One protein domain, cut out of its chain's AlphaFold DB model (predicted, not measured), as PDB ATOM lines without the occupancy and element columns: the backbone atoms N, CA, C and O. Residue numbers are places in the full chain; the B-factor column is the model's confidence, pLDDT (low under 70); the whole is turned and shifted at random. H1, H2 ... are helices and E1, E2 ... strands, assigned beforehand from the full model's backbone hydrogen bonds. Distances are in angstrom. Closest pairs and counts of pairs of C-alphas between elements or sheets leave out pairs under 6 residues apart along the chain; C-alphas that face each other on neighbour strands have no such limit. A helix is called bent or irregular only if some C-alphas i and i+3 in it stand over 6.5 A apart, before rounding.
ATOM      1  N   THR A   2     132.728 184.620 113.015       85.56
ATOM      2  CA  THR A   2     131.758 185.627 112.552       85.56
ATOM      3  C   THR A   2     130.461 185.507 113.337       85.56
ATOM      4  O   THR A   2     129.872 184.429 113.368       85.56
ATOM      5  N   PHE A   3     129.996 186.619 113.900       84.44
ATOM      6  CA  PHE A   3     128.693 186.736 114.546       84.44
ATOM      7  C   PHE A   3     127.796 187.676 113.734       84.44
ATOM      8  O   PHE A   3     128.238 188.741 113.300       84.44
ATOM      9  N   LYS A   4     126.541 187.274 113.518       83.12
ATOM     10  CA  LYS A   4     125.550 188.017 112.730       83.12
ATOM     11  C   LYS A   4     124.291 188.255 113.550       83.12
ATOM     12  O   LYS A   4     123.936 187.409 114.366       83.12
ATOM     13  N   ASP A   5     123.640 189.387 113.300       87.50
ATOM     14  CA  ASP A   5     122.326 189.743 113.853       87.50
ATOM     15  C   ASP A   5     122.302 189.707 115.389       87.50
ATOM     16  O   ASP A   5     121.366 189.236 116.036       87.50
ATOM     17  N   ILE A   6     123.385 190.207 115.982       80.31
ATOM     18  CA  ILE A   6     123.606 190.180 117.424       80.31
ATOM     19  C   ILE A   6     122.763 191.278 118.064       80.31
ATOM     20  O   ILE A   6     122.908 192.456 117.738       80.31
ATOM     21  N   THR A   7     121.925 190.905 119.029       82.88
ATOM     22  CA  THR A   7     121.288 191.865 119.935       82.88
ATOM     23  C   THR A   7     121.836 191.657 121.332       82.88
ATOM     24  O   THR A   7     121.648 190.594 121.920       82.88
ATOM     25  N   LEU A   8     122.493 192.676 121.874       78.38
ATOM     26  CA  LEU A   8     122.949 192.661 123.258       78.38
ATOM     27  C   LEU A   8     121.971 193.420 124.141       78.38
ATOM     28  O   LEU A   8     121.607 194.557 123.841       78.38
ATOM     29  N   VAL A   9     121.549 192.768 125.225       76.19
ATOM     30  CA  VAL A   9     120.573 193.304 126.174       76.19
ATOM     31  C   VAL A   9     121.263 193.574 127.506       76.19
ATOM     32  O   VAL A   9     121.669 192.638 128.191       76.19
ATOM     33  N   GLY A  10     121.378 194.850 127.880       66.69
ATOM     34  CA  GLY A  10     121.986 195.296 129.138       66.69
ATOM     35  C   GLY A  10     120.998 196.042 130.042       66.69
ATOM     36  O   GLY A  10     120.058 196.687 129.569       66.69
ATOM     37  N   THR A  11     121.196 195.966 131.361       66.25
ATOM     38  CA  THR A  11     120.393 196.719 132.346       66.25
ATOM     39  C   THR A  11     120.982 198.091 132.685       66.25
ATOM     40  O   THR A  11     120.220 198.975 133.072       66.25
ATOM     41  N   SER A  12     122.294 198.301 132.514       69.31
ATOM     42  CA  SER A  12     122.942 199.617 132.702       69.31
ATOM     43  C   SER A  12     124.374 199.725 132.151       69.31
ATOM     44  O   SER A  12     124.786 200.801 131.724       69.31
ATOM     45  N   LYS A  13     125.152 198.633 132.140       77.00
ATOM     46  CA  LYS A  13     126.550 198.639 131.676       77.00
ATOM     47  C   LYS A  13     126.878 197.423 130.813       77.00
ATOM     48  O   LYS A  13     126.430 196.320 131.124       77.00
ATOM     49  N   ILE A  14     127.666 197.629 129.762       77.38
ATOM     50  CA  ILE A  14     128.245 196.575 128.918       77.38
ATOM     51  C   ILE A  14     129.762 196.798 128.856       77.38
ATOM     52  O   ILE A  14     130.210 197.918 128.640       77.38
ATOM     53  N   GLY A  15     130.560 195.749 129.046       73.94
ATOM     54  CA  GLY A  15     132.017 195.829 128.928       73.94
ATOM     55  C   GLY A  15     132.615 194.492 128.508       73.94
ATOM     56  O   GLY A  15     132.090 193.448 128.893       73.94
ATOM     57  N   ASN A  16     133.674 194.549 127.700       73.00
ATOM     58  CA  ASN A  16     134.525 193.454 127.227       73.00
ATOM     59  C   ASN A  16     133.733 192.201 126.831       73.00
ATOM     60  O   ASN A  16     133.907 191.125 127.397       73.00
ATOM     61  N   CYS A  17     132.810 192.347 125.876       82.31
ATOM     62  CA  CYS A  17     131.944 191.244 125.454       82.31
ATOM     63  C   CYS A  17     132.684 190.166 124.663       82.31
ATOM     64  O   CYS A  17     132.248 189.015 124.645       82.31
ATOM     65  N   TYR A  18     133.772 190.542 123.993       86.19
ATOM     66  CA  TYR A  18     134.586 189.638 123.198       86.19
ATOM     67  C   TYR A  18     136.063 189.857 123.503       86.19
ATOM     68  O   TYR A  18     136.523 190.995 123.544       86.19
ATOM     69  N   GLU A  19     136.796 188.757 123.635       90.19
ATOM     70  CA  GLU A  19     138.254 188.747 123.670       90.19
ATOM     71  C   GLU A  19     138.778 188.055 122.406       90.19
ATOM     72  O   GLU A  19     138.347 186.947 122.066       90.19
ATOM     73  N   VAL A  20     139.688 188.710 121.685       90.06
ATOM     74  CA  VAL A  20     140.324 188.167 120.479       90.06
ATOM     75  C   VAL A  20     141.741 187.716 120.816       90.06
ATOM     76  O   VAL A  20     142.594 188.518 121.182       90.06
ATOM     77  N   SER A  21     141.982 186.412 120.678       90.00
ATOM     78  CA  SER A  21     143.267 185.760 120.945       90.00
ATOM     79  C   SER A  21     143.955 185.313 119.651       90.00
ATOM     80  O   SER A  21     144.172 184.122 119.427       90.00
ATOM     81  N   GLY A  22     144.228 186.262 118.757       88.88
ATOM     82  CA  GLY A  22     144.681 186.001 117.394       88.88
ATOM     83  C   GLY A  22     143.546 185.741 116.395       88.88
ATOM     84  O   GLY A  22     142.378 185.537 116.735       88.88
ATOM     85  N   GLY A  23     143.899 185.753 115.107       93.38
ATOM     86  CA  GLY A  23     142.945 185.567 114.014       93.38
ATOM     87  C   GLY A  23     141.965 186.736 113.856       93.38
ATOM     88  O   GLY A  23     142.255 187.869 114.230       93.38
ATOM     89  N   LYS A  24     140.806 186.468 113.244       95.81
ATOM     90  CA  LYS A  24     139.828 187.495 112.849       95.81
ATOM     91  C   LYS A  24     138.483 187.321 113.548       95.81
ATOM     92  O   LYS A  24     137.858 186.260 113.416       95.81
ATOM     93  N   LEU A  25     137.992 188.383 114.181       95.19
ATOM     94  CA  LEU A  25     136.617 188.529 114.654       95.19
ATOM     95  C   LEU A  25     135.831 189.428 113.695       95.19
ATOM     96  O   LEU A  25     136.238 190.548 113.403       95.19
ATOM     97  N   ALA A  26     134.692 188.936 113.212       95.75
ATOM     98  CA  ALA A  26     133.746 189.720 112.430       95.75
ATOM     99  C   ALA A  26     132.413 189.855 113.177       95.75
ATOM    100  O   ALA A  26     131.802 188.853 113.557       95.75
ATOM    101  N   LEU A  27     131.960 191.092 113.352       93.88
ATOM    102  CA  LEU A  27     130.686 191.457 113.955       93.88
ATOM    103  C   LEU A  27     129.817 192.111 112.885       93.88
ATOM    104  O   LEU A  27     130.201 193.124 112.302       93.88
ATOM    105  N   THR A  28     128.657 191.533 112.596       95.25
ATOM    106  CA  THR A  28     127.762 192.036 111.549       95.25
ATOM    107  C   THR A  28     126.357 192.255 112.088       95.25
ATOM    108  O   THR A  28     125.833 191.398 112.799       95.25
ATOM    109  N   ASN A  29     125.733 193.376 111.718       92.38
ATOM    110  CA  ASN A  29     124.368 193.731 112.122       92.38
ATOM    111  C   ASN A  29     124.185 193.777 113.653       92.38
ATOM    112  O   ASN A  29     123.170 193.309 114.176       92.38
ATOM    113  N   LEU A  30     125.173 194.301 114.384       89.75
ATOM    114  CA  LEU A  30     125.081 194.439 115.839       89.75
ATOM    115  C   LEU A  30     124.078 195.541 116.211       89.75
ATOM    116  O   LEU A  30     124.069 196.623 115.617       89.75
ATOM    117  N   LYS A  31     123.257 195.255 117.226       85.75
ATOM    118  CA  LYS A  31     122.325 196.190 117.863       85.75
ATOM    119  C   LYS A  31     122.481 196.140 119.380       85.75
ATOM    120  O   LYS A  31     122.494 195.062 119.979       85.75
ATOM    121  N   PHE A  32     122.517 197.309 120.012       81.81
ATOM    122  CA  PHE A  32     122.432 197.427 121.467       81.81
ATOM    123  C   PHE A  32     121.010 197.760 121.908       81.81
ATOM    124  O   PHE A  32     120.366 198.649 121.348       81.81
ATOM    125  N   ASN A  33     120.527 197.058 122.932       72.31
ATOM    126  CA  ASN A  33     119.248 197.323 123.570       72.31
ATOM    127  C   ASN A  33     119.446 197.466 125.083       72.31
ATOM    128  O   ASN A  33     119.883 196.535 125.761       72.31
ATOM    129  N   PHE A  34     119.110 198.633 125.620       73.19
ATOM    130  CA  PHE A  34     119.215 198.914 127.046       73.19
ATOM    131  C   PHE A  34     117.830 199.123 127.641       73.19
ATOM    132  O   PHE A  34     116.993 199.810 127.060       73.19
ATOM    133  N   LYS A  35     117.606 198.562 128.833       63.28
ATOM    134  CA  LYS A  35     116.328 198.713 129.549       63.28
ATOM    135  C   LYS A  35     116.172 200.064 130.261       63.28
ATOM    136  O   LYS A  35     115.046 200.455 130.534       63.28
ATOM    137  N   ASN A  36     117.277 200.758 130.539       68.62
ATOM    138  CA  ASN A  36     117.319 201.999 131.317       68.62
ATOM    139  C   ASN A  36     118.006 203.141 130.542       68.62
ATOM    140  O   ASN A  36     118.596 202.922 129.480       68.62
ATOM    141  N   ASN A  37     117.932 204.356 131.095       67.56
ATOM    142  CA  ASN A  37     118.485 205.574 130.488       67.56
ATOM    143  C   ASN A  37     119.993 205.764 130.721       67.56
ATOM    144  O   ASN A  37     120.614 206.512 129.978       67.56
ATOM    145  N   ASP A  38     120.596 205.088 131.705       72.19
ATOM    146  CA  ASP A  38     122.051 205.119 131.913       72.19
ATOM    147  C   ASP A  38     122.697 203.976 131.119       72.19
ATOM    148  O   ASP A  38     122.644 202.817 131.538       72.19
ATOM    149  N   ARG A  39     123.205 204.285 129.920       78.81
ATOM    150  CA  ARG A  39     123.652 203.307 128.914       78.81
ATOM    151  C   ARG A  39     125.150 203.421 128.697       78.81
ATOM    152  O   ARG A  39     125.594 204.132 127.801       78.81
ATOM    153  N   LYS A  40     125.926 202.737 129.532       83.38
ATOM    154  CA  LYS A  40     127.385 202.886 129.544       83.38
ATOM    155  C   LYS A  40     128.096 201.702 128.903       83.38
ATOM    156  O   LYS A  40     127.773 200.551 129.214       83.38
ATOM    157  N   ILE A  41     129.081 201.986 128.054       81.94
ATOM    158  CA  ILE A  41     129.983 200.980 127.480       81.94
ATOM    159  C   ILE A  41     131.432 201.380 127.740       81.94
ATOM    160  O   ILE A  41     131.800 202.506 127.441       81.94
ATOM    161  N   SER A  42     132.246 200.477 128.295       77.12
ATOM    162  CA  SER A  42     133.661 200.772 128.581       77.12
ATOM    163  C   SER A  42     134.620 200.380 127.451       77.12
ATOM    164  O   SER A  42     135.569 201.080 127.147       77.12
ATOM    165  N   ASN A  43     134.396 199.213 126.856       83.62
ATOM    166  CA  ASN A  43     135.103 198.686 125.690       83.62
ATOM    167  C   ASN A  43     134.303 197.468 125.222       83.62
ATOM    168  O   ASN A  43     133.751 196.737 126.049       83.62
ATOM    169  N   PHE A  44     134.149 197.274 123.915       86.19
ATOM    170  CA  PHE A  44     133.328 196.183 123.398       86.19
ATOM    171  C   PHE A  44     134.131 194.923 123.078       86.19
ATOM    172  O   PHE A  44     133.650 193.805 123.297       86.19
ATOM    173  N   VAL A  45     135.341 195.115 122.556       88.69
ATOM    174  CA  VAL A  45     136.249 194.058 122.115       88.69
ATOM    175  C   VAL A  45     137.641 194.373 122.635       88.69
ATOM    176  O   VAL A  45     138.193 195.415 122.281       88.69
ATOM    177  N   SER A  46     138.207 193.438 123.391       88.44
ATOM    178  CA  SER A  46     139.596 193.465 123.837       88.44
ATOM    179  C   SER A  46     140.426 192.443 123.065       88.44
ATOM    180  O   SER A  46     139.900 191.443 122.562       88.44
ATOM    181  N   PHE A  47     141.733 192.657 122.993       89.75
ATOM    182  CA  PHE A  47     142.670 191.702 122.402       89.75
ATOM    183  C   PHE A  47     143.546 191.093 123.495       89.75
ATOM    184  O   PHE A  47     143.596 191.613 124.601       89.75
ATOM    185  N   ASN A  48     144.205 189.969 123.236       90.50
ATOM    186  CA  ASN A  48     145.267 189.481 124.115       90.50
ATOM    187  C   ASN A  48     146.646 189.819 123.522       90.50
ATOM    188  O   ASN A  48     146.743 190.508 122.508       90.50
ATOM    189  N   ASP A  49     147.715 189.298 124.117       90.31
ATOM    190  CA  ASP A  49     149.096 189.608 123.713       90.31
ATOM    191  C   ASP A  49     149.480 189.088 122.310       90.31
ATOM    192  O   ASP A  49     150.519 189.458 121.774       90.31
ATOM    193  N   ILE A  50     148.648 188.239 121.697       90.75
ATOM    194  CA  ILE A  50     148.814 187.757 120.315       90.75
ATOM    195  C   ILE A  50     148.222 188.767 119.311       90.75
ATOM    196  O   ILE A  50     148.541 188.728 118.122       90.75
ATOM    197  N   GLY A  51     147.359 189.673 119.775       91.25
ATOM    198  CA  GLY A  51     146.649 190.643 118.950       91.25
ATOM    199  C   GLY A  51     145.540 190.024 118.099       91.25
ATOM    200  O   GLY A  51     144.942 189.006 118.459       91.25
ATOM    201  N   GLY A  52     145.219 190.645 116.962       93.62
ATOM    202  CA  GLY A  52     144.199 190.138 116.045       93.62
ATOM    203  C   GLY A  52     143.522 191.201 115.186       93.62
ATOM    204  O   GLY A  52     143.868 192.378 115.207       93.62
ATOM    205  N   TYR A  53     142.520 190.760 114.428       95.06
ATOM    206  CA  TYR A  53     141.803 191.576 113.447       95.06
ATOM    207  C   TYR A  53     140.330 191.703 113.847       95.06
ATOM    208  O   TYR A  53     139.660 190.685 114.053       95.06
ATOM    209  N   LEU A  54     139.797 192.925 113.897       95.69
ATOM    210  CA  LEU A  54     138.387 193.195 114.199       95.69
ATOM    211  C   LEU A  54     137.682 193.863 113.023       95.69
ATOM    212  O   LEU A  54     138.053 194.949 112.594       95.69
ATOM    213  N   HIS A  55     136.639 193.220 112.502       96.75
ATOM    214  CA  HIS A  55     135.817 193.743 111.410       96.75
ATOM    215  C   HIS A  55     134.385 193.955 111.905       96.75
ATOM    216  O   HIS A  55     133.701 192.993 112.245       96.75
ATOM    217  N   VAL A  56     133.908 195.196 111.917       96.19
ATOM    218  CA  VAL A  56     132.538 195.564 112.299       96.19
ATOM    219  C   VAL A  56     131.805 196.077 111.065       96.19
ATOM    220  O   VAL A  56     132.265 197.007 110.406       96.19
ATOM    221  N   MET A  57     130.673 195.459 110.728       97.69
ATOM    222  CA  MET A  57     129.968 195.706 109.469       97.69
ATOM    223  C   MET A  57     128.467 195.903 109.682       97.69
ATOM    224  O   MET A  57     127.842 195.112 110.387       97.69
ATOM    225  N   ASN A  58     127.869 196.891 109.008       96.50
ATOM    226  CA  ASN A  58     126.413 197.127 109.010       96.50
ATOM    227  C   ASN A  58     125.818 197.258 110.427       96.50
ATOM    228  O   ASN A  58     124.709 196.802 110.706       96.50
ATOM    229  N   THR A  59     126.591 197.812 111.355       94.50
ATOM    230  CA  THR A  59     126.239 197.896 112.775       94.50
ATOM    231  C   THR A  59     125.655 199.264 113.089       94.50
ATOM    232  O   THR A  59     126.169 200.273 112.611       94.50
ATOM    233  N   GLN A  60     124.613 199.306 113.922       94.00
ATOM    234  CA  GLN A  60     124.012 200.557 114.376       94.00
ATOM    235  C   GLN A  60     124.082 200.666 115.897       94.00
ATOM    236  O   GLN A  60     123.572 199.811 116.626       94.00
ATOM    237  N   ILE A  61     124.682 201.754 116.366       91.81
ATOM    238  CA  ILE A  61     124.892 202.047 117.782       91.81
ATOM    239  C   ILE A  61     124.347 203.441 118.036       91.81
ATOM    240  O   ILE A  61     124.708 204.388 117.338       91.81
ATOM    241  N   LYS A  62     123.435 203.556 119.001       92.31
ATOM    242  CA  LYS A  62     122.771 204.822 119.288       92.31
ATOM    243  C   LYS A  62     122.525 205.055 120.764       92.31
ATOM    244  O   LYS A  62     122.263 204.088 121.484       92.31
ATOM    245  N   ASP A  63     122.515 206.326 121.152       90.69
ATOM    246  CA  ASP A  63     122.107 206.794 122.475       90.69
ATOM    247  C   ASP A  63     122.879 206.068 123.583       90.69
ATOM    248  O   ASP A  63     122.281 205.415 124.445       90.69
ATOM    249  N   ILE A  64     124.207 206.097 123.510       89.12
ATOM    250  CA  ILE A  64     125.077 205.493 124.522       89.12
ATOM    251  C   ILE A  64     126.100 206.502 125.016       89.12
ATOM    252  O   ILE A  64     126.454 207.458 124.328       89.12
ATOM    253  N   SER A  65     126.622 206.232 126.201       87.62
ATOM    254  CA  SER A  65     127.809 206.896 126.702       87.62
ATOM    255  C   SER A  65     128.958 205.891 126.715       87.62
ATOM    256  O   SER A  65     128.863 204.826 127.331       87.62
ATOM    257  N   VAL A  66     130.039 206.209 126.013       84.69
ATOM    258  CA  VAL A  66     131.281 205.441 126.052       84.69
ATOM    259  C   VAL A  66     132.151 206.006 127.174       84.69
ATOM    260  O   VAL A  66     132.191 207.211 127.415       84.69
ATOM    261  N   GLY A  67     132.787 205.136 127.938       76.88
ATOM    262  CA  GLY A  67     133.725 205.532 128.980       76.88
ATOM    263  C   GLY A  67     134.836 204.512 129.088       76.88
ATOM    264  O   GLY A  67     134.988 203.660 128.226       76.88
ATOM    265  N   GLY A  68     135.602 204.573 130.160       71.06
ATOM    266  CA  GLY A  68     136.841 203.836 130.301       71.06
ATOM    267  C   GLY A  68     138.012 204.521 129.602       71.06
ATOM    268  O   GLY A  68     137.907 205.594 129.016       71.06
ATOM    269  N   ILE A  69     139.165 203.874 129.724       69.88
ATOM    270  CA  ILE A  69     140.442 204.336 129.171       69.88
ATOM    271  C   ILE A  69     140.657 203.893 127.715       69.88
ATOM    272  O   ILE A  69     141.684 204.225 127.134       69.88
ATOM    273  N   GLN A  70     139.737 203.103 127.156       76.19
ATOM    274  CA  GLN A  70     139.869 202.433 125.864       76.19
ATOM    275  C   GLN A  70     138.751 202.866 124.911       76.19
ATOM    276  O   GLN A  70     137.649 203.179 125.364       76.19
ATOM    277  N   PRO A  71     139.004 202.859 123.592       84.50
ATOM    278  CA  PRO A  71     137.965 203.130 122.610       84.50
ATOM    279  C   PRO A  71     136.893 202.032 122.621       84.50
ATOM    280  O   PRO A  71     137.112 200.911 123.094       84.50
ATOM    281  N   LEU A  72     135.723 202.337 122.049       88.38
ATOM    282  CA  LEU A  72     134.623 201.375 121.946       88.38
ATOM    283  C   LEU A  72     135.049 200.075 121.246       88.38
ATOM    284  O   LEU A  72     134.651 198.990 121.674       88.38
ATOM    285  N   PHE A  73     135.854 200.178 120.185       90.12
ATOM    286  CA  PHE A  73     136.385 199.030 119.462       90.12
ATOM    287  C   PHE A  73     137.903 198.945 119.599       90.12
ATOM    288  O   PHE A  73     138.626 199.716 118.976       90.12
ATOM    289  N   GLY A  74     138.357 197.934 120.340       82.81
ATOM    290  CA  GLY A  74     139.754 197.523 120.411       82.81
ATOM    291  C   GLY A  74     140.586 198.170 121.511       82.81
ATOM    292  O   GLY A  74     140.098 198.955 122.319       82.81
ATOM    293  N   ASP A  75     141.854 197.772 121.542       85.44
ATOM    294  CA  ASP A  75     142.906 198.264 122.431       85.44
ATOM    295  C   ASP A  75     144.252 198.301 121.670       85.44
ATOM    296  O   ASP A  75     144.288 198.023 120.467       85.44
ATOM    297  N   ASP A  76     145.353 198.673 122.335       84.25
ATOM    298  CA  ASP A  76     146.705 198.788 121.747       84.25
ATOM    299  C   ASP A  76     147.222 197.517 121.078       84.25
ATOM    300  O   ASP A  76     148.150 197.587 120.270       84.25
ATOM    301  N   ARG A  77     146.654 196.359 121.412       89.00
ATOM    302  CA  ARG A  77     147.110 195.064 120.907       89.00
ATOM    303  C   ARG A  77     146.407 194.670 119.613       89.00
ATOM    304  O   ARG A  77     146.767 193.661 119.008       89.00
ATOM    305  N   ALA A  78     145.420 195.439 119.153       91.25
ATOM    306  CA  ALA A  78     144.801 195.195 117.858       91.25
ATOM    307  C   ALA A  78     145.846 195.289 116.729       91.25
ATOM    308  O   ALA A  78     146.704 196.170 116.712       91.25
ATOM    309  N   THR A  79     145.768 194.400 115.743       92.00
ATOM    310  CA  THR A  79     146.582 194.498 114.520       92.00
ATOM    311  C   THR A  79     145.869 195.344 113.470       92.00
ATOM    312  O   THR A  79     146.472 196.197 112.831       92.00
ATOM    313  N   GLU A  80     144.565 195.123 113.306       94.25
ATOM    314  CA  GLU A  80     143.729 195.862 112.363       94.25
ATOM    315  C   GLU A  80     142.318 196.022 112.927       94.25
ATOM    316  O   GLU A  80     141.734 195.072 113.467       94.25
ATOM    317  N   ILE A  81     141.739 197.202 112.728       94.88
ATOM    318  CA  ILE A  81     140.338 197.480 113.027       94.88
ATOM    319  C   ILE A  81     139.667 198.061 111.791       94.88
ATOM    320  O   ILE A  81     140.090 199.071 111.239       94.88
ATOM    321  N   LYS A  82     138.569 197.438 111.369       96.69
ATOM    322  CA  LYS A  82     137.813 197.843 110.188       96.69
ATOM    323  C   LYS A  82     136.347 198.052 110.522       96.69
ATOM    324  O   LYS A  82     135.647 197.100 110.863       96.69
ATOM    325  N   LEU A  83     135.872 199.281 110.371       97.38
ATOM    326  CA  LEU A  83     134.467 199.659 110.459       97.38
ATOM    327  C   LEU A  83     133.933 199.893 109.046       97.38
ATOM    328  O   LEU A  83     134.548 200.608 108.254       97.38
ATOM    329  N   THR A  84     132.816 199.264 108.690       98.25
ATOM    330  CA  THR A  84     132.242 199.384 107.344       98.25
ATOM    331  C   THR A  84     130.730 199.511 107.398       98.25
ATOM    332  O   THR A  84     130.057 198.614 107.912       98.25
ATOM    333  N   LYS A  85     130.184 200.584 106.815       98.19
ATOM    334  CA  LYS A  85     128.730 200.825 106.762       98.19
ATOM    335  C   LYS A  85     128.084 200.836 108.149       98.19
ATOM    336  O   LYS A  85     126.993 200.305 108.345       98.19
ATOM    337  N   CYS A  86     128.795 201.377 109.133       97.31
ATOM    338  CA  CYS A  86     128.308 201.493 110.503       97.31
ATOM    339  C   CYS A  86     127.654 202.859 110.731       97.31
ATOM    340  O   CYS A  86     128.058 203.853 110.130       97.31
ATOM    341  N   ILE A  87     126.668 202.906 111.623       96.62
ATOM    342  CA  ILE A  87     125.975 204.135 112.016       96.62
ATOM    343  C   ILE A  87     126.132 204.327 113.521       96.62
ATOM    344  O   ILE A  87     125.730 203.471 114.311       96.62
ATOM    345  N   PHE A  88     126.677 205.477 113.896       95.44
ATOM    346  CA  PHE A  88     126.890 205.926 115.262       95.44
ATOM    347  C   PHE A  88     126.081 207.201 115.475       95.44
ATOM    348  O   PHE A  88     126.279 208.174 114.752       95.44
ATOM    349  N   ASN A  89     125.145 207.185 116.419       95.38
ATOM    350  CA  ASN A  89     124.239 208.311 116.636       95.38
ATOM    351  C   ASN A  89     124.127 208.648 118.124       95.38
ATOM    352  O   ASN A  89     123.815 207.760 118.915       95.38
ATOM    353  N   ASN A  90     124.335 209.911 118.495       93.56
ATOM    354  CA  ASN A  90     124.182 210.397 119.861       93.56
ATOM    355  C   ASN A  90     125.050 209.583 120.837       93.56
ATOM    356  O   ASN A  90     124.557 208.848 121.703       93.56
ATOM    357  N   ILE A  91     126.365 209.639 120.611       90.81
ATOM    358  CA  ILE A  91     127.359 208.949 121.434       90.81
ATOM    359  C   ILE A  91     128.159 209.992 122.197       90.81
ATOM    360  O   ILE A  91     128.857 210.801 121.597       90.81
ATOM    361  N   SER A  92     128.081 209.937 123.520       89.31
ATOM    362  CA  SER A  92     128.814 210.833 124.421       89.31
ATOM    363  C   SER A  92     129.969 210.106 125.098       89.31
ATOM    364  O   SER A  92     129.901 208.893 125.291       89.31
ATOM    365  N   ASN A  93     131.004 210.831 125.517       83.25
ATOM    366  CA  ASN A  93     132.047 210.296 126.383       83.25
ATOM    367  C   ASN A  93     131.850 210.799 127.817       83.25
ATOM    368  O   ASN A  93     131.756 212.005 128.082       83.25
ATOM    369  N   TYR A  94     131.758 209.867 128.767       78.94
ATOM    370  CA  TYR A  94     131.463 210.208 130.164       78.94
ATOM    371  C   TYR A  94     132.672 210.149 131.104       78.94
ATOM    372  O   TYR A  94     132.553 210.658 132.215       78.94
ATOM    373  N   ASP A  95     133.802 209.563 130.692       68.38
ATOM    374  CA  ASP A  95     135.004 209.486 131.532       68.38
ATOM    375  C   ASP A  95     136.013 210.604 131.226       68.38
ATOM    376  O   ASP A  95     136.318 210.917 130.077       68.38
ATOM    377  N   GLU A  96     136.541 211.194 132.301       56.44
ATOM    378  CA  GLU A  96     137.428 212.370 132.295       56.44
ATOM    379  C   GLU A  96     138.892 212.027 131.956       56.44
ATOM    380  O   GLU A  96     139.695 212.909 131.654       56.44
ATOM    381  N   TYR A  97     139.239 210.738 131.956       60.34
ATOM    382  CA  TYR A  97     140.614 210.253 131.873       60.34
ATOM    383  C   TYR A  97     140.802 209.276 130.714       60.34
ATOM    384  O   TYR A  97     141.199 208.129 130.915       60.34
ATOM    385  N   PHE A  98     140.554 209.722 129.480       59.34
ATOM    386  CA  PHE A  98     141.104 209.007 128.328       59.34
ATOM    387  C   PHE A  98     142.632 209.082 128.402       59.34
ATOM    388  O   PHE A  98     143.230 210.160 128.319       59.34
ATOM    389  N   ASN A  99     143.271 207.935 128.631       55.00
ATOM    390  CA  ASN A  99     144.720 207.849 128.648       55.00
ATOM    391  C   ASN A  99     145.209 207.776 127.198       55.00
ATOM    392  O   ASN A  99     145.283 206.703 126.613       55.00
ATOM    393  N   PHE A 100     145.557 208.922 126.615       57.75
ATOM    394  CA  PHE A 100     146.091 209.005 125.248       57.75
ATOM    395  C   PHE A 100     147.502 208.405 125.093       57.75
ATOM    396  O   PHE A 100     148.056 208.420 123.998       57.75
ATOM    397  N   ASN A 101     148.085 207.846 126.160       57.00
ATOM    398  CA  ASN A 101     149.376 207.153 126.109       57.00
ATOM    399  C   ASN A 101     149.290 205.738 125.519       57.00
ATOM    400  O   ASN A 101     150.279 205.008 125.545       57.00
ATOM    401  N   ILE A 102     148.124 205.325 125.018       61.62
ATOM    402  CA  ILE A 102     148.016 204.105 124.226       61.62
ATOM    403  C   ILE A 102     148.762 204.368 122.914       61.62
ATOM    404  O   ILE A 102     148.334 205.174 122.093       61.62
ATOM    405  N   VAL A 103     149.928 203.741 122.755       65.38
ATOM    406  CA  VAL A 103     150.728 203.791 121.527       65.38
ATOM    407  C   VAL A 103     150.415 202.531 120.730       65.38
ATOM    408  O   VAL A 103     151.170 201.561 120.758       65.38
ATOM    409  N   GLY A 104     149.267 202.510 120.057       70.44
ATOM    410  CA  GLY A 104     148.926 201.368 119.212       70.44
ATOM    411  C   GLY A 104     149.663 201.379 117.864       70.44
ATOM    412  O   GLY A 104     150.084 202.427 117.357       70.44
ATOM    413  N   GLN A 105     149.829 200.188 117.286       82.94
ATOM    414  CA  GLN A 105     150.390 199.975 115.941       82.94
ATOM    415  C   GLN A 105     149.324 199.532 114.926       82.94
ATOM    416  O   GLN A 105     149.657 199.065 113.841       82.94
ATOM    417  N   SER A 106     148.047 199.620 115.293       88.94
ATOM    418  CA  SER A 106     146.943 199.082 114.515       88.94
ATOM    419  C   SER A 106     146.679 199.910 113.265       88.94
ATOM    420  O   SER A 106     146.604 201.138 113.329       88.94
ATOM    421  N   ASP A 107     146.414 199.231 112.154       92.75
ATOM    422  CA  ASP A 107     145.810 199.870 110.990       92.75
ATOM    423  C   ASP A 107     144.296 199.989 111.195       92.75
ATOM    424  O   ASP A 107     143.598 199.008 111.471       92.75
ATOM    425  N   ILE A 108     143.767 201.201 111.056       93.88
ATOM    426  CA  ILE A 108     142.358 201.510 111.279       93.88
ATOM    427  C   ILE A 108     141.729 201.961 109.970       93.88
ATOM    428  O   ILE A 108     142.181 202.905 109.331       93.88
ATOM    429  N   SER A 109     140.639 201.306 109.582       96.12
ATOM    430  CA  SER A 109     139.841 201.661 108.409       96.12
ATOM    431  C   SER A 109     138.401 201.962 108.804       96.12
ATOM    432  O   SER A 109     137.699 201.092 109.315       96.12
ATOM    433  N   VAL A 110     137.930 203.168 108.510       96.94
ATOM    434  CA  VAL A 110     136.545 203.619 108.674       96.94
ATOM    435  C   VAL A 110     135.989 203.914 107.287       96.94
ATOM    436  O   VAL A 110     136.435 204.842 106.620       96.94
ATOM    437  N   MET A 111     135.053 203.089 106.821       98.44
ATOM    438  CA  MET A 111     134.580 203.140 105.437       98.44
ATOM    439  C   MET A 111     133.060 203.198 105.366       98.44
ATOM    440  O   MET A 111     132.379 202.342 105.936       98.44
ATOM    441  N   ASP A 112     132.533 204.164 104.620       98.56
ATOM    442  CA  ASP A 112     131.095 204.360 104.417       98.56
ATOM    443  C   ASP A 112     130.310 204.447 105.742       98.56
ATOM    444  O   ASP A 112     129.179 203.968 105.843       98.56
ATOM    445  N   CYS A 113     130.930 204.974 106.800       98.44
ATOM    446  CA  CYS A 113     130.318 205.083 108.122       98.44
ATOM    447  C   CYS A 113     129.646 206.447 108.301       98.44
ATOM    448  O   CYS A 113     130.061 207.435 107.700       98.44
ATOM    449  N   SER A 114     128.641 206.511 109.174       98.31
ATOM    450  CA  SER A 114     127.973 207.761 109.539       98.31
ATOM    451  C   SER A 114     128.050 208.001 111.042       98.31
ATOM    452  O   SER A 114     127.718 207.114 111.833       98.31
ATOM    453  N   PHE A 115     128.487 209.200 111.415       97.56
ATOM    454  CA  PHE A 115     128.613 209.682 112.783       97.56
ATOM    455  C   PHE A 115     127.736 210.928 112.940       97.56
ATOM    456  O   PHE A 115     127.940 211.925 112.251       97.56
ATOM    457  N   ILE A 116     126.740 210.855 113.818       97.56
ATOM    458  CA  ILE A 116     125.759 211.916 114.074       97.56
ATOM    459  C   ILE A 116     125.781 212.216 115.568       97.56
ATOM    460  O   ILE A 116     125.562 211.298 116.356       97.56
ATOM    461  N   ASP A 117     126.054 213.461 115.956       95.50
ATOM    462  CA  ASP A 117     126.113 213.865 117.369       95.50
ATOM    463  C   ASP A 117     127.049 212.946 118.189       95.50
ATOM    464  O   ASP A 117     126.683 212.390 119.229       95.50
ATOM    465  N   VAL A 118     128.253 212.690 117.661       93.06
ATOM    466  CA  VAL A 118     129.254 211.822 118.300       93.06
ATOM    467  C   VAL A 118     130.384 212.660 118.882       93.06
ATOM    468  O   VAL A 118     131.051 213.414 118.172       93.06
ATOM    469  N   GLU A 119     130.657 212.462 120.167       90.50
ATOM    470  CA  GLU A 119     131.838 212.997 120.829       90.50
ATOM    471  C   GLU A 119     133.076 212.140 120.509       90.50
ATOM    472  O   GLU A 119     133.086 210.919 120.694       90.50
ATOM    473  N   ASN A 120     134.157 212.786 120.070       87.12
ATOM    474  CA  ASN A 120     135.476 212.194 119.832       87.12
ATOM    475  C   ASN A 120     135.470 210.982 118.885       87.12
ATOM    476  O   ASN A 120     136.220 210.024 119.107       87.12
ATOM    477  N   ALA A 121     134.657 211.008 117.822       88.31
ATOM    478  CA  ALA A 121     134.468 209.880 116.900       88.31
ATOM    479  C   ALA A 121     135.795 209.239 116.450       88.31
ATOM    480  O   ALA A 121     135.996 208.029 116.590       88.31
ATOM    481  N   LEU A 122     136.720 210.080 115.980       85.44
ATOM    482  CA  LEU A 122     138.055 209.691 115.526       85.44
ATOM    483  C   LEU A 122     139.159 210.037 116.516       85.44
ATOM    484  O   LEU A 122     140.312 209.784 116.185       85.44
ATOM    485  N   ILE A 123     138.834 210.610 117.687       73.31
ATOM    486  CA  ILE A 123     139.836 211.005 118.688       73.31
ATOM    487  C   ILE A 123     139.774 210.287 120.043       73.31
ATOM    488  O   ILE A 123     140.619 210.546 120.884       73.31
ATOM    489  N   GLY A 124     138.897 209.298 120.229       65.19
ATOM    490  CA  GLY A 124     138.984 208.365 121.368       65.19
ATOM    491  C   GLY A 124     137.684 207.632 121.672       65.19
ATOM    492  O   GLY A 124     137.711 206.557 122.255       65.19
ATOM    493  N   GLY A 125     136.549 208.156 121.207       70.94
ATOM    494  CA  GLY A 125     135.240 207.562 121.468       70.94
ATOM    495  C   GLY A 125     135.052 206.213 120.775       70.94
ATOM    496  O   GLY A 125     134.639 205.243 121.406       70.94
ATOM    497  N   ILE A 126     135.371 206.119 119.476       80.62
ATOM    498  CA  ILE A 126     135.068 204.912 118.687       80.62
ATOM    499  C   ILE A 126     136.317 204.090 118.353       80.62
ATOM    500  O   ILE A 126     136.287 202.875 118.551       80.62
ATOM    501  N   VAL A 127     137.395 204.722 117.860       74.06
ATOM    502  CA  VAL A 127     138.598 204.007 117.367       74.06
ATOM    503  C   VAL A 127     139.966 204.629 117.705       74.06
ATOM    504  O   VAL A 127     140.972 203.960 117.499       74.06
ATOM    505  N   ASN A 128     140.071 205.876 118.184       69.25
ATOM    506  CA  ASN A 128     141.389 206.541 118.264       69.25
ATOM    507  C   ASN A 128     142.291 206.062 119.400       69.25
ATOM    508  O   ASN A 128     141.816 205.628 120.447       69.25
ATOM    509  N   GLY A 129     143.590 206.307 119.213       64.62
ATOM    510  CA  GLY A 129     144.670 205.978 120.141       64.62
ATOM    511  C   GLY A 129     145.364 204.668 119.779       64.62
ATOM    512  O   GLY A 129     146.393 204.334 120.348       64.62
ATOM    513  N   LEU A 130     144.838 203.924 118.805       67.56
ATOM    514  CA  LEU A 130     145.352 202.597 118.466       67.56
ATOM    515  C   LEU A 130     146.315 202.601 117.272       67.56
ATOM    516  O   LEU A 130     146.873 201.568 116.939       67.56
ATOM    517  N   ASN A 131     146.539 203.745 116.632       75.25
ATOM    518  CA  ASN A 131     147.226 203.833 115.343       75.25
ATOM    519  C   ASN A 131     148.403 204.812 115.328       75.25
ATOM    520  O   ASN A 131     148.832 205.202 114.248       75.25
ATOM    521  N   GLN A 132     148.964 205.188 116.481       80.19
ATOM    522  CA  GLN A 132     150.084 206.141 116.545       80.19
ATOM    523  C   GLN A 132     151.276 205.740 115.661       80.19
ATOM    524  O   GLN A 132     151.932 206.609 115.099       80.19
ATOM    525  N   ASN A 133     151.525 204.435 115.508       82.69
ATOM    526  CA  ASN A 133     152.514 203.890 114.568       82.69
ATOM    527  C   ASN A 133     151.881 203.120 113.392       82.69
ATOM    528  O   ASN A 133     152.603 202.533 112.589       82.69
ATOM    529  N   GLY A 134     150.552 203.071 113.329       88.38
ATOM    530  CA  GLY A 134     149.790 202.437 112.255       88.38
ATOM    531  C   GLY A 134     149.266 203.464 111.254       88.38
ATOM    532  O   GLY A 134     149.696 204.621 111.229       88.38
ATOM    533  N   LYS A 135     148.318 203.041 110.421       91.88
ATOM    534  CA  LYS A 135     147.668 203.897 109.424       91.88
ATOM    535  C   LYS A 135     146.203 204.127 109.747       91.88
ATOM    536  O   LYS A 135     145.502 203.218 110.179       91.88
ATOM    537  N   LEU A 136     145.717 205.331 109.461       94.25
ATOM    538  CA  LEU A 136     144.294 205.656 109.508       94.25
ATOM    539  C   LEU A 136     143.747 205.876 108.101       94.25
ATOM    540  O   LEU A 136     144.234 206.732 107.369       94.25
ATOM    541  N   PHE A 137     142.683 205.164 107.751       96.19
ATOM    542  CA  PHE A 137     141.933 205.362 106.516       96.19
ATOM    543  C   PHE A 137     140.491 205.732 106.852       96.19
ATOM    544  O   PHE A 137     139.775 204.935 107.454       96.19
ATOM    545  N   VAL A 138     140.044 206.915 106.437       97.19
ATOM    546  CA  VAL A 138     138.649 207.359 106.549       97.19
ATOM    547  C   VAL A 138     138.126 207.646 105.149       97.19
ATOM    548  O   VAL A 138     138.551 208.598 104.497       97.19
ATOM    549  N   ILE A 139     137.243 206.779 104.655       98.56
ATOM    550  CA  ILE A 139     136.811 206.770 103.254       98.56
ATOM    551  C   ILE A 139     135.287 206.817 103.184       98.56
ATOM    552  O   ILE A 139     134.617 206.039 103.863       98.56
ATOM    553  N   GLY A 140     134.731 207.714 102.366       98.56
ATOM    554  CA  GLY A 140     133.291 207.751 102.082       98.56
ATOM    555  C   GLY A 140     132.405 207.984 103.310       98.56
ATOM    556  O   GLY A 140     131.239 207.601 103.298       98.56
ATOM    557  N   SER A 141     132.959 208.515 104.404       98.62
ATOM    558  CA  SER A 141     132.270 208.594 105.697       98.62
ATOM    559  C   SER A 141     131.733 209.998 105.966       98.62
ATOM    560  O   SER A 141     132.277 210.981 105.464       98.62
ATOM    561  N   SER A 142     130.670 210.100 106.765       98.62
ATOM    562  CA  SER A 142     130.036 211.371 107.125       98.62
ATOM    563  C   SER A 142     130.061 211.632 108.627       98.62
ATOM    564  O   SER A 142     129.815 210.736 109.435       98.62
ATOM    565  N   PHE A 143     130.331 212.883 108.983       98.31
ATOM    566  CA  PHE A 143     130.358 213.401 110.343       98.31
ATOM    567  C   PHE A 143     129.444 214.618 110.394       98.31
ATOM    568  O   PHE A 143     129.680 215.599 109.695       98.31
ATOM    569  N   TYR A 144     128.390 214.548 111.196       98.44
ATOM    570  CA  TYR A 144     127.435 215.636 111.369       98.44
ATOM    571  C   TYR A 144     127.316 215.963 112.851       98.44
ATOM    572  O   TYR A 144     127.088 215.058 113.662       98.44
ATOM    573  N   LYS A 145     127.524 217.235 113.210       97.75
ATOM    574  CA  LYS A 145     127.443 217.725 114.601       97.75
ATOM    575  C   LYS A 145     128.319 216.962 115.592       97.75
ATOM    576  O   LYS A 145     128.038 216.873 116.784       97.75
ATOM    577  N   CYS A 146     129.402 216.376 115.091       95.94
ATOM    578  CA  CYS A 146     130.383 215.712 115.936       95.94
ATOM    579  C   CYS A 146     131.211 216.750 116.696       95.94
ATOM    580  O   CYS A 146     131.525 217.817 116.162       95.94
ATOM    581  N   ILE A 147     131.570 216.416 117.933       92.62
ATOM    582  CA  ILE A 147     132.321 217.310 118.813       92.62
ATOM    583  C   ILE A 147     133.629 216.636 119.209       92.62
ATOM    584  O   ILE A 147     133.634 215.531 119.747       92.62
ATOM    585  N   ASN A 148     134.739 217.319 118.972       86.75
ATOM    586  CA  ASN A 148     136.042 216.980 119.518       86.75
ATOM    587  C   ASN A 148     136.207 217.753 120.831       86.75
ATOM    588  O   ASN A 148     136.268 218.981 120.847       86.75
ATOM    589  N   ALA A 149     136.151 217.039 121.953       77.50
ATOM    590  CA  ALA A 149     136.111 217.666 123.261       77.50
ATOM    591  C   ALA A 149     136.871 216.889 124.328       77.50
ATOM    592  O   ALA A 149     136.641 215.694 124.552       77.50
ATOM    593  N   ARG A 150     137.675 217.629 125.093       69.19
ATOM    594  CA  ARG A 150     138.182 217.236 126.403       69.19
ATOM    595  C   ARG A 150     137.547 218.103 127.490       69.19
ATOM    596  O   ARG A 150     137.602 219.326 127.441       69.19
ATOM    597  N   LYS A 151     136.965 217.461 128.506       61.53
ATOM    598  CA  LYS A 151     136.320 218.148 129.642       61.53
ATOM    599  C   LYS A 151     137.313 218.785 130.631       61.53
ATOM    600  O   LYS A 151     136.894 219.611 131.434       61.53
TER     601      LYS A 151
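AT A GLANCE: This is residues 2 to 151 of the 408 residues of an uncharacterized protein of Streblomastix strix (UniProt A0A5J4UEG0). The chain is wound in stacked, roughly three-sided turns, a short solenoid: E1, E4, E7, E9, E11 and E13 stack into one wall, and E8, E10, E12 and E14, with E2 and E5 before them, make a second. The third side is looser, with short E3 and E6 and then unnamed stretches such as residues 94 to 106, and the short helix H1 sits inside the last turns, by the second wall. The printed part has 150 residues, with E1 to E12, H1, E13 and E14 in that order; the four sheets are parallel. The class is mostly strand, though under half of the residues are in named elements. The whole is compact, with a radius of gyration of the C-alphas of 13.9 A and spans of 36 by 32 by 30 A.

IN THESE COORDINATES: The largest sheet runs E1, residues 2 to 4, E4, 24 to 28, E7, 52 to 57 and 16.6 A long, E9, 78 to 84 and 16.9 A, E11, 107 to 111, and E13, 135 to 139. C-alpha 2 is at (131.758, 185.627, 112.552). The second sheet runs E8, residues 60 to 66 and 14.6 A, E10, 87 to 93 and 16.8 A, E12, 114 to 118, and E14, 142 to 144, ending at C-alpha 144, (127.435, 215.636, 111.369). The small sheets are E2, residues 7 to 10, with E5, 31 to 34, and E3, 18 to 20, with E6, 45 to 47. H1 is residues 121 to 125.

HOW THE PARTS SIT: In the largest sheet E7 and E9 are parallel at 9 degrees, with N 56 and O 82 2.8 A apart. E11 and E13 are parallel at 4 degrees, with N 110 and O 137 at 2.8 A. E13 runs on into E14 across a break of 2 residues, at 80 degrees. The second sheet is twisted; E8 and E10 are parallel at 4 degrees, with N 66 and O 92 at 2.8 A. The closest C-alphas of E5 and E8, those of Lys 31 and Gln 60, are 5.8 A apart. E2 and E5 pair through N 33 and O 8, 2.9 A, and E3 and E6 through N 20 and O 46, 2.9 A. H1 is on the second sheet at a height of 7.5 A, only just over none of its strands: 2 of its C-alphas fall on E10 and 2 on E12. H1 is irregular, only just, with C-alphas 122 and 125 6.9 A apart; 0 of 1 O i to N i+4 pairs and 0 of 2 O i to N i+3 pairs are within hydrogen-bond range.

THE WHOLE: The two C-alphas farthest apart, those of Lys 35 and Asn 133, are 39.5 A apart. The printed part has no cut. The links E8 to E9 and E10 to E11 are long. Mean pLDDT of the printed part is 85.1; 22 residues are under 70, among them 95 to 103.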